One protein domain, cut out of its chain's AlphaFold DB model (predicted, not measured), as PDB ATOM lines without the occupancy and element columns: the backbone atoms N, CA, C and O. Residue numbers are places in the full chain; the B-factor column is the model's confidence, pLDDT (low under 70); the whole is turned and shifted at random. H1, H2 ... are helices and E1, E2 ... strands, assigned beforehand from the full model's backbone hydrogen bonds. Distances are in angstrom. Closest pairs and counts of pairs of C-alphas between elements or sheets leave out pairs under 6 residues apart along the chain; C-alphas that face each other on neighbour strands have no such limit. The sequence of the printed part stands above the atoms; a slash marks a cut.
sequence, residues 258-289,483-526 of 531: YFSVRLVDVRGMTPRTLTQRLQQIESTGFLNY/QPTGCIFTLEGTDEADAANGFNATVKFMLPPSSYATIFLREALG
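Overview. This is residues 258 to 289 and 483 to 526 of the 531 residues of the protein "tRNA pseudouridine13 synthase" of Trypanosoma rangeli (UniProt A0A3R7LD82). A long, twisted three-stranded sheet is covered by H1 along its strands and H3 beside them, two layers, helices on one face; small H2 sits at one end. The 76 printed residues have three named helices and three named strands, E1 H1 E2 H2 E3 H3; class mixed. The antiparallel sheet runs E1 E3 E2. The whole is compact, radius of gyration of the C-alphas 12.2 A, spanning 37 by 19 by 17 A.

Arrangement. E1, residues 258 to 266, is antiparallel to E3, residues 503 to 511, with N 261 and O 507 within hydrogen-bond range at 2.8 A. E2, residues 485 to 492, is also antiparallel to E3, with N 490 and O 506 at 2.9 A. H1, residues 271 to 284, has a height over the sheet of 8.8 A. It touches H3, residues 517 to 525, at a steep tilt of 57 degrees, opposite ways; their closest C-alphas, of Arg 277 and Ala 524, are 5.6 A apart. H2, residues 496 to 501, only grazes the sheet. Every O i to N i+4 pair is within range in H1 and H3, but 0 of 2 in H2, with 1 of 3 O i to N i+3 pairs.

Along the chain. E1, 21.7 A long, begins at C-alpha 258 (-27.546, -43.160, -32.088); H3 ends at C-alpha 525 (-14.104, -47.871, -19.866).

Size, cuts and confidence. Residues 290 to 482 are cut out, leaving C-alphas 289 and 483 12.6 A apart. Residues 494 to 500 have pLDDT under 70.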
ATOM      1  N   TYR A 258     -28.613 -42.275 -31.647       97.38
ATOM      2  CA  TYR A 258     -27.546 -43.160 -32.088       97.38
ATOM      3  C   TYR A 258     -26.212 -42.418 -31.992       97.38
ATOM      4  O   TYR A 258     -26.092 -41.283 -32.465       97.38
ATOM      5  N   PHE A 259     -25.220 -43.066 -31.396       98.06
ATOM      6  CA  PHE A 259     -23.874 -42.547 -31.221       98.06
ATOM      7  C   PHE A 259     -22.883 -43.394 -32.015       98.06
ATOM      8  O   PHE A 259     -23.007 -44.613 -32.090       98.06
ATOM      9  N   SER A 260     -21.883 -42.729 -32.587       97.62
ATOM     10  CA  SER A 260     -20.685 -43.345 -33.154       97.62
ATOM     11  C   SER A 260     -19.501 -42.575 -32.596       97.62
ATOM     12  O   SER A 260     -19.263 -41.435 -32.997       97.62
ATOM     13  N   VAL A 261     -18.812 -43.164 -31.627       96.88
ATOM     14  CA  VAL A 261     -17.745 -42.515 -30.867       96.88
ATOM     15  C   VAL A 261     -16.428 -43.186 -31.204       96.88
ATOM     16  O   VAL A 261     -16.291 -44.397 -31.046       96.88
ATOM     17  N   ARG A 262     -15.457 -42.390 -31.649       95.81
ATOM     18  CA  ARG A 262     -14.084 -42.851 -31.836       95.81
ATOM     19  C   ARG A 262     -13.312 -42.659 -30.537       95.81
ATOM     20  O   ARG A 262     -13.146 -41.528 -30.081       95.81
ATOM     21  N   LEU A 263     -12.875 -43.761 -29.953       93.94
ATOM     22  CA  LEU A 263     -11.965 -43.823 -28.823       93.94
ATOM     23  C   LEU A 263     -10.534 -43.807 -29.361       93.94
ATOM     24  O   LEU A 263     -10.199 -44.561 -30.276       93.94
ATOM     25  N   VAL A 264      -9.711 -42.927 -28.808       92.19
ATOM     26  CA  VAL A 264      -8.328 -42.722 -29.239       92.19
ATOM     27  C   VAL A 264      -7.418 -43.054 -28.073       92.19
ATOM     28  O   VAL A 264      -7.672 -42.569 -26.974       92.19
ATOM     29  N   ASP A 265      -6.376 -43.844 -28.330       90.94
ATOM     30  CA  ASP A 265      -5.331 -44.192 -27.363       90.94
ATOM     31  C   ASP A 265      -5.898 -44.749 -26.042       90.94
ATOM     32  O   ASP A 265      -5.621 -44.265 -24.943       90.94
ATOM     33  N   VAL A 266      -6.756 -45.767 -26.150       90.06
ATOM     34  CA  VAL A 266      -7.323 -46.462 -24.990       90.06
ATOM     35  C   VAL A 266      -6.235 -47.308 -24.343       90.06
ATOM     36  O   VAL A 266      -5.770 -48.278 -24.937       90.06
ATOM     37  N   ARG A 267      -5.850 -46.961 -23.112       88.31
ATOM     38  CA  ARG A 267      -4.821 -47.652 -22.319       88.31
ATOM     39  C   ARG A 267      -5.413 -48.295 -21.067       88.31
ATOM     40  O   ARG A 267      -6.498 -47.931 -20.623       88.31
ATOM     41  N   GLY A 268      -4.682 -49.242 -20.475       87.06
ATOM     42  CA  GLY A 268      -5.083 -49.911 -19.226       87.06
ATOM     43  C   GLY A 268      -6.204 -50.946 -19.386       87.06
ATOM     44  O   GLY A 268      -6.743 -51.429 -18.395       87.06
ATOM     45  N   MET A 269      -6.560 -51.296 -20.624       88.50
ATOM     46  CA  MET A 269      -7.567 -52.300 -20.960       88.50
ATOM     47  C   MET A 269      -7.229 -52.940 -22.310       88.50
ATOM     48  O   MET A 269      -6.584 -52.304 -23.136       88.50
ATOM     49  N   THR A 270      -7.677 -54.175 -22.554       90.44
ATOM     50  CA  THR A 270      -7.575 -54.819 -23.876       90.44
ATOM     51  C   THR A 270      -8.863 -54.627 -24.699       90.44
ATOM     52  O   THR A 270      -9.943 -54.502 -24.109       90.44
ATOM     53  N   PRO A 271      -8.806 -54.687 -26.044       91.69
ATOM     54  CA  PRO A 271      -9.997 -54.685 -26.905       91.69
ATOM     55  C   PRO A 271     -11.035 -55.746 -26.508       91.69
ATOM     56  O   PRO A 271     -12.240 -55.478 -26.481       91.69
ATOM     57  N   ARG A 272     -10.566 -56.938 -26.115       91.69
ATOM     58  CA  ARG A 272     -11.412 -58.034 -25.634       91.69
ATOM     59  C   ARG A 272     -12.141 -57.673 -24.342       91.69
ATOM     60  O   ARG A 272     -13.346 -57.892 -24.249       91.69
ATOM     61  N   THR A 273     -11.440 -57.091 -23.367       92.19
ATOM     62  CA  THR A 273     -12.049 -56.634 -22.106       92.19
ATOM     63  C   THR A 273     -13.112 -55.565 -22.359       92.19
ATOM     64  O   THR A 273     -14.200 -55.644 -21.790       92.19
ATOM     65  N   LEU A 274     -12.839 -54.599 -23.243       93.12
ATOM     66  CA  LEU A 274     -13.818 -53.569 -23.597       93.12
ATOM     67  C   LEU A 274     -15.052 -54.184 -24.266       93.12
ATOM     68  O   LEU A 274     -16.177 -53.862 -23.896       93.12
ATOM     69  N   THR A 275     -14.853 -55.119 -25.195       94.56
ATOM     70  CA  THR A 275     -15.947 -55.841 -25.865       94.56
ATOM     71  C   THR A 275     -16.823 -56.596 -24.863       94.56
ATOM     72  O   THR A 275     -18.046 -56.471 -24.904       94.56
ATOM     73  N   GLN A 276     -16.214 -57.317 -23.917       94.25
ATOM     74  CA  GLN A 276     -16.936 -58.031 -22.855       94.25
ATOM     75  C   GLN A 276     -17.756 -57.081 -21.978       94.25
ATOM     76  O   GLN A 276     -18.915 -57.365 -21.678       94.25
ATOM     77  N   ARG A 277     -17.193 -55.927 -21.603       94.62
ATOM     78  CA  ARG A 277     -17.916 -54.907 -20.830       94.62
ATOM     79  C   ARG A 277     -19.079 -54.306 -21.609       94.62
ATOM     80  O   ARG A 277     -20.150 -54.131 -21.041       94.62
ATOM     81  N   LEU A 278     -18.900 -54.021 -22.899       95.62
ATOM     82  CA  LEU A 278     -19.975 -53.512 -23.755       95.62
ATOM     83  C   LEU A 278     -21.136 -54.513 -23.851       95.62
ATOM     84  O   LEU A 278     -22.286 -54.108 -23.699       95.62
ATOM     85  N   GLN A 279     -20.840 -55.805 -24.028       94.56
ATOM     86  CA  GLN A 279     -21.843 -56.879 -24.034       94.56
ATOM     87  C   GLN A 279     -22.552 -57.007 -22.682       94.56
ATOM     88  O   GLN A 279     -23.777 -57.109 -22.622       94.56
ATOM     89  N   GLN A 280     -21.793 -56.951 -21.583       94.19
ATOM     90  CA  GLN A 280     -22.359 -56.958 -20.239       94.19
ATOM     91  C   GLN A 280     -23.323 -55.782 -20.048       94.19
ATOM     92  O   GLN A 280     -24.477 -56.015 -19.703       94.19
ATOM     93  N   ILE A 281     -22.901 -54.550 -20.349       94.56
ATOM     94  CA  ILE A 281     -23.730 -53.343 -20.209       94.56
ATOM     95  C   ILE A 281     -24.957 -53.388 -21.130       94.56
ATOM     96  O   ILE A 281     -26.023 -52.920 -20.740       94.56
ATOM     97  N   GLU A 282     -24.855 -53.954 -22.334       94.88
ATOM     98  CA  GLU A 282     -26.019 -54.157 -23.210       94.88
ATOM     99  C   GLU A 282     -27.038 -55.126 -22.590       94.88
ATOM    100  O   GLU A 282     -28.243 -54.899 -22.698       94.88
ATOM    101  N   SER A 283     -26.584 -56.154 -21.865       92.62
ATOM    102  CA  SER A 283     -27.478 -57.093 -21.170       92.62
ATOM    103  C   SER A 283     -28.044 -56.568 -19.845       92.62
ATOM    104  O   SER A 283     -29.235 -56.725 -19.591       92.62
ATOM    105  N   THR A 284     -27.225 -55.935 -18.999       91.44
ATOM    106  CA  THR A 284     -27.604 -55.532 -17.632       91.44
ATOM    107  C   THR A 284     -28.059 -54.080 -17.534       91.44
ATOM    108  O   THR A 284     -28.648 -53.677 -16.532       91.44
ATOM    109  N   GLY A 285     -27.761 -53.273 -18.551       93.44
ATOM    110  CA  GLY A 285     -27.856 -51.823 -18.488       93.44
ATOM    111  C   GLY A 285     -26.793 -51.196 -17.586       93.44
ATOM    112  O   GLY A 285     -25.893 -51.860 -17.067       93.44
ATOM    113  N   PHE A 286     -26.911 -49.884 -17.409       93.56
ATOM    114  CA  PHE A 286     -26.082 -49.081 -16.517       93.56
ATOM    115  C   PHE A 286     -26.914 -48.023 -15.783       93.56
ATOM    116  O   PHE A 286     -28.024 -47.679 -16.203       93.56
ATOM    117  N   LEU A 287     -26.377 -47.480 -14.688       93.31
ATOM    118  CA  LEU A 287     -27.061 -46.460 -13.892       93.31
ATOM    119  C   LEU A 287     -27.227 -45.157 -14.684       93.31
ATOM    120  O   LEU A 287     -26.273 -44.575 -15.198       93.31
ATOM    121  N   ASN A 288     -28.457 -44.656 -14.747       94.69
ATOM    122  CA  ASN A 288     -28.873 -43.521 -15.564       94.69
ATOM    123  C   ASN A 288     -28.529 -42.163 -14.930       94.69
ATOM    124  O   ASN A 288     -29.383 -41.270 -14.810       94.69
ATOM    125  N   TYR A 289     -27.276 -42.004 -14.513       94.62
ATOM    126  CA  TYR A 289     -26.765 -40.762 -13.958       94.62
ATOM    127  C   TYR A 289     -26.961 -39.593 -14.926       94.62
ATOM    128  O   TYR A 289     -26.861 -39.723 -16.150       94.62
ATOM    129  N   GLN A 483     -30.734 -49.336 -20.541       93.88
ATOM    130  CA  GLN A 483     -30.197 -50.397 -21.367       93.88
ATOM    131  C   GLN A 483     -29.874 -49.827 -22.756       93.88
ATOM    132  O   GLN A 483     -30.785 -49.331 -23.431       93.88
ATOM    133  N   PRO A 484     -28.592 -49.798 -23.164       96.31
ATOM    134  CA  PRO A 484     -28.228 -49.446 -24.528       96.31
ATOM    135  C   PRO A 484     -28.641 -50.567 -25.484       96.31
ATOM    136  O   PRO A 484     -28.868 -51.699 -25.069       96.31
ATOM    137  N   THR A 485     -28.750 -50.243 -26.770       95.81
ATOM    138  CA  THR A 485     -29.066 -51.231 -27.815       95.81
ATOM    139  C   THR A 485     -28.161 -51.054 -29.023       95.81
ATOM    140  O   THR A 485     -27.774 -49.927 -29.353       95.81
ATOM    141  N   GLY A 486     -27.848 -52.157 -29.700       93.69
ATOM    142  CA  GLY A 486     -27.050 -52.142 -30.923       93.69
ATOM    143  C   GLY A 486     -25.607 -51.728 -30.655       93.69
ATOM    144  O   GLY A 486     -25.061 -50.914 -31.405       93.69
ATOM    145  N   CYS A 487     -25.019 -52.231 -29.568       95.94
ATOM    146  CA  CYS A 487     -23.625 -51.977 -29.229       95.94
ATOM    147  C   CYS A 487     -22.700 -52.682 -30.234       95.94
ATOM    148  O   CYS A 487     -22.653 -53.906 -30.306       95.94
ATOM    149  N   ILE A 488     -21.942 -51.910 -31.011       95.50
ATOM    150  CA  ILE A 488     -20.972 -52.421 -31.986       95.50
ATOM    151  C   ILE A 488     -19.595 -51.868 -31.631       95.50
ATOM    152  O   ILE A 488     -19.421 -50.655 -31.502       95.50
ATOM    153  N   PHE A 489     -18.617 -52.763 -31.517       95.81
ATOM    154  CA  PHE A 489     -17.206 -52.444 -31.324       95.81
ATOM    155  C   PHE A 489     -16.428 -52.726 -32.613       95.81
ATOM    156  O   PHE A 489     -16.636 -53.748 -33.266       95.81
ATOM    157  N   THR A 490     -15.538 -51.817 -33.002       95.12
ATOM    158  CA  THR A 490     -14.650 -51.987 -34.158       95.12
ATOM    159  C   THR A 490     -13.259 -51.482 -33.800       95.12
ATOM    160  O   THR A 490     -13.104 -50.305 -33.479       95.12
ATOM    161  N   LEU A 491     -12.258 -52.361 -33.846       92.69
ATOM    162  CA  LEU A 491     -10.854 -52.017 -33.620       92.69
ATOM    163  C   LEU A 491     -10.281 -51.278 -34.842       92.69
ATOM    164  O   LEU A 491     -10.597 -51.629 -35.978       92.69
ATOM    165  N   GLU A 492      -9.456 -50.253 -34.619       88.44
ATOM    166  CA  GLU A 492      -8.820 -49.468 -35.684       88.44
ATOM    167  C   GLU A 492      -7.308 -49.740 -35.745       88.44
ATOM    168  O   GLU A 492      -6.567 -49.343 -34.851       88.44
ATOM    169  N   GLY A 493      -6.837 -50.334 -36.847       70.00
ATOM    170  CA  GLY A 493      -5.446 -50.234 -37.316       70.00
ATOM    171  C   GLY A 493      -4.369 -51.096 -36.641       70.00
ATOM    172  O   GLY A 493      -3.311 -51.240 -37.245       70.00
ATOM    173  N   THR A 494      -4.593 -51.679 -35.460       61.22
ATOM    174  CA  THR A 494      -3.612 -52.555 -34.783       61.22
ATOM    175  C   THR A 494      -4.125 -53.983 -34.615       61.22
ATOM    176  O   THR A 494      -5.288 -54.191 -34.274       61.22
ATOM    177  N   ASP A 495      -3.248 -54.970 -34.832       61.69
ATOM    178  CA  ASP A 495      -3.501 -56.359 -34.443       61.69
ATOM    179  C   ASP A 495      -3.617 -56.452 -32.912       61.69
ATOM    180  O   ASP A 495      -2.946 -55.719 -32.179       61.69
ATOM    181  N   GLU A 496      -4.454 -57.363 -32.402       60.38
ATOM    182  CA  GLU A 496      -4.717 -57.513 -30.956       60.38
ATOM    183  C   GLU A 496      -3.438 -57.697 -30.112       60.38
ATOM    184  O   GLU A 496      -3.441 -57.380 -28.921       60.38
ATOM    185  N   ALA A 497      -2.346 -58.171 -30.725       57.03
ATOM    186  CA  ALA A 497      -1.050 -58.403 -30.092       57.03
ATOM    187  C   ALA A 497      -0.318 -57.111 -29.662       57.03
ATOM    188  O   ALA A 497       0.373 -57.131 -28.644       57.03
ATOM    189  N   ASP A 498      -0.521 -55.986 -30.360       58.38
ATOM    190  CA  ASP A 498       0.134 -54.696 -30.063       58.38
ATOM    191  C   ASP A 498      -0.702 -53.787 -29.142       58.38
ATOM    192  O   ASP A 498      -0.249 -52.728 -28.696       58.38
ATOM    193  N   ALA A 499      -1.921 -54.213 -28.788       59.66
ATOM    194  CA  ALA A 499      -2.857 -53.440 -27.968       59.66
ATOM    195  C   ALA A 499      -2.393 -53.224 -26.511       59.66
ATOM    196  O   ALA A 499      -3.016 -52.456 -25.776       59.66
ATOM    197  N   ALA A 500      -1.291 -53.856 -26.088       61.34
ATOM    198  CA  ALA A 500      -0.664 -53.615 -24.788       61.34
ATOM    199  C   ALA A 500      -0.160 -52.164 -24.626       61.34
ATOM    200  O   ALA A 500      -0.133 -51.654 -23.505       61.34
ATOM    201  N   ASN A 501       0.168 -51.481 -25.730       74.50
ATOM    202  CA  ASN A 501       0.650 -50.091 -25.737       74.50
ATOM    203  C   ASN A 501      -0.459 -49.043 -25.950       74.50
ATOM    204  O   ASN A 501      -0.170 -47.848 -26.005       74.50
ATOM    205  N   GLY A 502      -1.717 -49.481 -26.026       85.62
ATOM    206  CA  GLY A 502      -2.879 -48.646 -26.314       85.62
ATOM    207  C   GLY A 502      -3.489 -48.955 -27.680       85.62
ATOM    208  O   GLY A 502      -2.810 -49.431 -28.588       85.62
ATOM    209  N   PHE A 503      -4.791 -48.711 -27.833       90.81
ATOM    210  CA  PHE A 503      -5.503 -48.984 -29.085       90.81
ATOM    211  C   PHE A 503      -6.528 -47.903 -29.435       90.81
ATOM    212  O   PHE A 503      -7.060 -47.208 -28.568       90.81
ATOM    213  N   ASN A 504      -6.833 -47.788 -30.726       92.88
ATOM    214  CA  ASN A 504      -7.924 -46.960 -31.229       92.88
ATOM    215  C   ASN A 504      -9.118 -47.852 -31.562       92.88
ATOM    216  O   ASN A 504      -8.956 -48.972 -32.044       92.88
ATOM    217  N   ALA A 505     -10.328 -47.363 -31.319       94.06
ATOM    218  CA  ALA A 505     -11.534 -48.109 -31.641       94.06
ATOM    219  C   ALA A 505     -12.707 -47.179 -31.923       94.06
ATOM    220  O   ALA A 505     -12.789 -46.074 -31.397       94.06
ATOM    221  N   THR A 506     -13.677 -47.666 -32.681       96.50
ATOM    222  CA  THR A 506     -14.983 -47.032 -32.818       96.50
ATOM    223  C   THR A 506     -16.032 -47.856 -32.075       96.50
ATOM    224  O   THR A 506     -16.166 -49.060 -32.295       96.50
ATOM    225  N   VAL A 507     -16.804 -47.193 -31.212       96.94
ATOM    226  CA  VAL A 507     -17.951 -47.773 -30.502       96.94
ATOM    227  C   VAL A 507     -19.230 -47.105 -30.989       96.94
ATOM    228  O   VAL A 507     -19.349 -45.876 -30.983       96.94
ATOM    229  N   LYS A 508     -20.198 -47.911 -31.413       98.00
ATOM    230  CA  LYS A 508     -21.523 -47.463 -31.854       98.00
ATOM    231  C   LYS A 508     -22.589 -48.044 -30.943       98.00
ATOM    232  O   LYS A 508     -22.454 -49.183 -30.521       98.00
ATOM    233  N   PHE A 509     -23.606 -47.261 -30.610       97.88
ATOM    234  CA  PHE A 509     -24.667 -47.671 -29.685       97.88
ATOM    235  C   PHE A 509     -25.856 -46.712 -29.768       97.88
ATOM    236  O   PHE A 509     -25.704 -45.544 -30.139       97.88
ATOM    237  N   MET A 510     -27.045 -47.174 -29.384       97.62
ATOM    238  CA  MET A 510     -28.219 -46.324 -29.191       97.62
ATOM    239  C   MET A 510     -28.572 -46.169 -27.720       97.62
ATOM    240  O   MET A 510     -28.574 -47.139 -26.963       97.62
ATOM    241  N   LEU A 511     -28.959 -44.951 -27.342       96.94
ATOM    242  CA  LEU A 511     -29.526 -44.651 -26.030       96.94
ATOM    243  C   LEU A 511     -30.909 -44.004 -26.158       96.94
ATOM    244  O   LEU A 511     -31.125 -43.210 -27.083       96.94
ATOM    245  N   PRO A 512     -31.829 -44.269 -25.214       94.81
ATOM    246  CA  PRO A 512     -33.105 -43.569 -25.143       94.81
ATOM    247  C   PRO A 512     -32.921 -42.069 -24.817       94.81
ATOM    248  O   PRO A 512     -31.818 -41.608 -24.499       94.81
ATOM    249  N   PRO A 513     -33.985 -41.250 -24.915       92.00
ATOM    250  CA  PRO A 513     -33.919 -39.837 -24.580       92.00
ATOM    251  C   PRO A 513     -33.587 -39.646 -23.098       92.00
ATOM    252  O   PRO A 513     -33.934 -40.467 -22.253       92.00
ATOM    253  N   SER A 514     -32.963 -38.515 -22.770       89.69
ATOM    254  CA  SER A 514     -32.553 -38.183 -21.395       89.69
ATOM    255  C   SER A 514     -31.506 -39.136 -20.788       89.69
ATOM    256  O   SER A 514     -31.366 -39.181 -19.564       89.69
ATOM    257  N   SER A 515     -30.756 -39.852 -21.626       93.88
ATOM    258  CA  SER A 515     -29.583 -40.654 -21.258       93.88
ATOM    259  C   SER A 515     -28.295 -40.019 -21.784       93.88
ATOM    260  O   SER A 515     -28.313 -39.260 -22.754       93.88
ATOM    261  N   TYR A 516     -27.173 -40.329 -21.136       94.00
ATOM    262  CA  TYR A 516     -25.890 -39.675 -21.371       94.00
ATOM    263  C   TYR A 516     -24.871 -40.675 -21.924       94.00
ATOM    264  O   TYR A 516     -24.457 -41.589 -21.214       94.00
ATOM    265  N   ALA A 517     -24.424 -40.472 -23.170       94.69
ATOM    266  CA  ALA A 517     -23.373 -41.285 -23.800       94.69
ATOM    267  C   ALA A 517     -22.080 -41.310 -22.978       94.69
ATOM    268  O   ALA A 517     -21.363 -42.298 -22.934       94.69
ATOM    269  N   THR A 518     -21.824 -40.220 -22.276       92.75
ATOM    270  CA  THR A 518     -20.661 -40.021 -21.427       92.75
ATOM    271  C   THR A 518     -20.674 -40.945 -20.212       92.75
ATOM    272  O   THR A 518     -19.641 -41.478 -19.832       92.75
ATOM    273  N   ILE A 519     -21.858 -41.188 -19.638       93.94
ATOM    274  CA  ILE A 519     -22.042 -42.148 -18.546       93.94
ATOM    275  C   ILE A 519     -21.922 -43.574 -19.080       93.94
ATOM    276  O   ILE A 519     -21.225 -44.374 -18.480       93.94
ATOM    277  N   PHE A 520     -22.503 -43.878 -20.244       95.06
ATOM    278  CA  PHE A 520     -22.302 -45.182 -20.882       95.06
ATOM    279  C   PHE A 520     -20.809 -45.495 -21.101       95.06
ATOM    280  O   PHE A 520     -20.334 -46.564 -20.728       95.06
ATOM    281  N   LEU A 521     -20.050 -44.542 -21.654       94.06
ATOM    282  CA  LEU A 521     -18.614 -44.704 -21.889       94.06
ATOM    283  C   LEU A 521     -17.812 -44.797 -20.590       94.06
ATOM    284  O   LEU A 521     -16.866 -45.576 -20.533       94.06
ATOM    285  N   ARG A 522     -18.191 -44.046 -19.550       92.50
ATOM    286  CA  ARG A 522     -17.595 -44.151 -18.211       92.50
ATOM    287  C   ARG A 522     -17.667 -45.589 -17.694       92.50
ATOM    288  O   ARG A 522     -16.651 -46.128 -17.268       92.50
ATOM    289  N   GLU A 523     -18.840 -46.209 -17.781       92.69
ATOM    290  CA  GLU A 523     -19.065 -47.587 -17.327       92.69
ATOM    291  C   GLU A 523     -18.321 -48.600 -18.211       92.69
ATOM    292  O   GLU A 523     -17.651 -49.498 -17.704       92.69
ATOM    293  N   ALA A 524     -18.346 -48.420 -19.537       93.38
ATOM    294  CA  ALA A 524     -17.635 -49.302 -20.466       93.38
ATOM    295  C   ALA A 524     -16.109 -49.264 -20.257       93.38
ATOM    296  O   ALA A 524     -15.451 -50.306 -20.209       93.38
ATOM    297  N   LEU A 525     -15.540 -48.071 -20.076       92.19
ATOM    298  CA  LEU A 525     -14.104 -47.871 -19.866       92.19
ATOM    299  C   LEU A 525     -13.678 -48.109 -18.408       92.19
ATOM    300  O   LEU A 525     -12.506 -48.358 -18.147       92.19
ATOM    301  N   GLY A 526     -14.611 -48.087 -17.452       86.81
ATOM    302  CA  GLY A 526     -14.331 -48.187 -16.015       86.81
ATOM    303  C   GLY A 526     -13.430 -47.073 -15.488       86.81
ATOM    304  O   GLY A 526     -12.608 -47.324 -14.612       86.81
TER     305      GLY A 526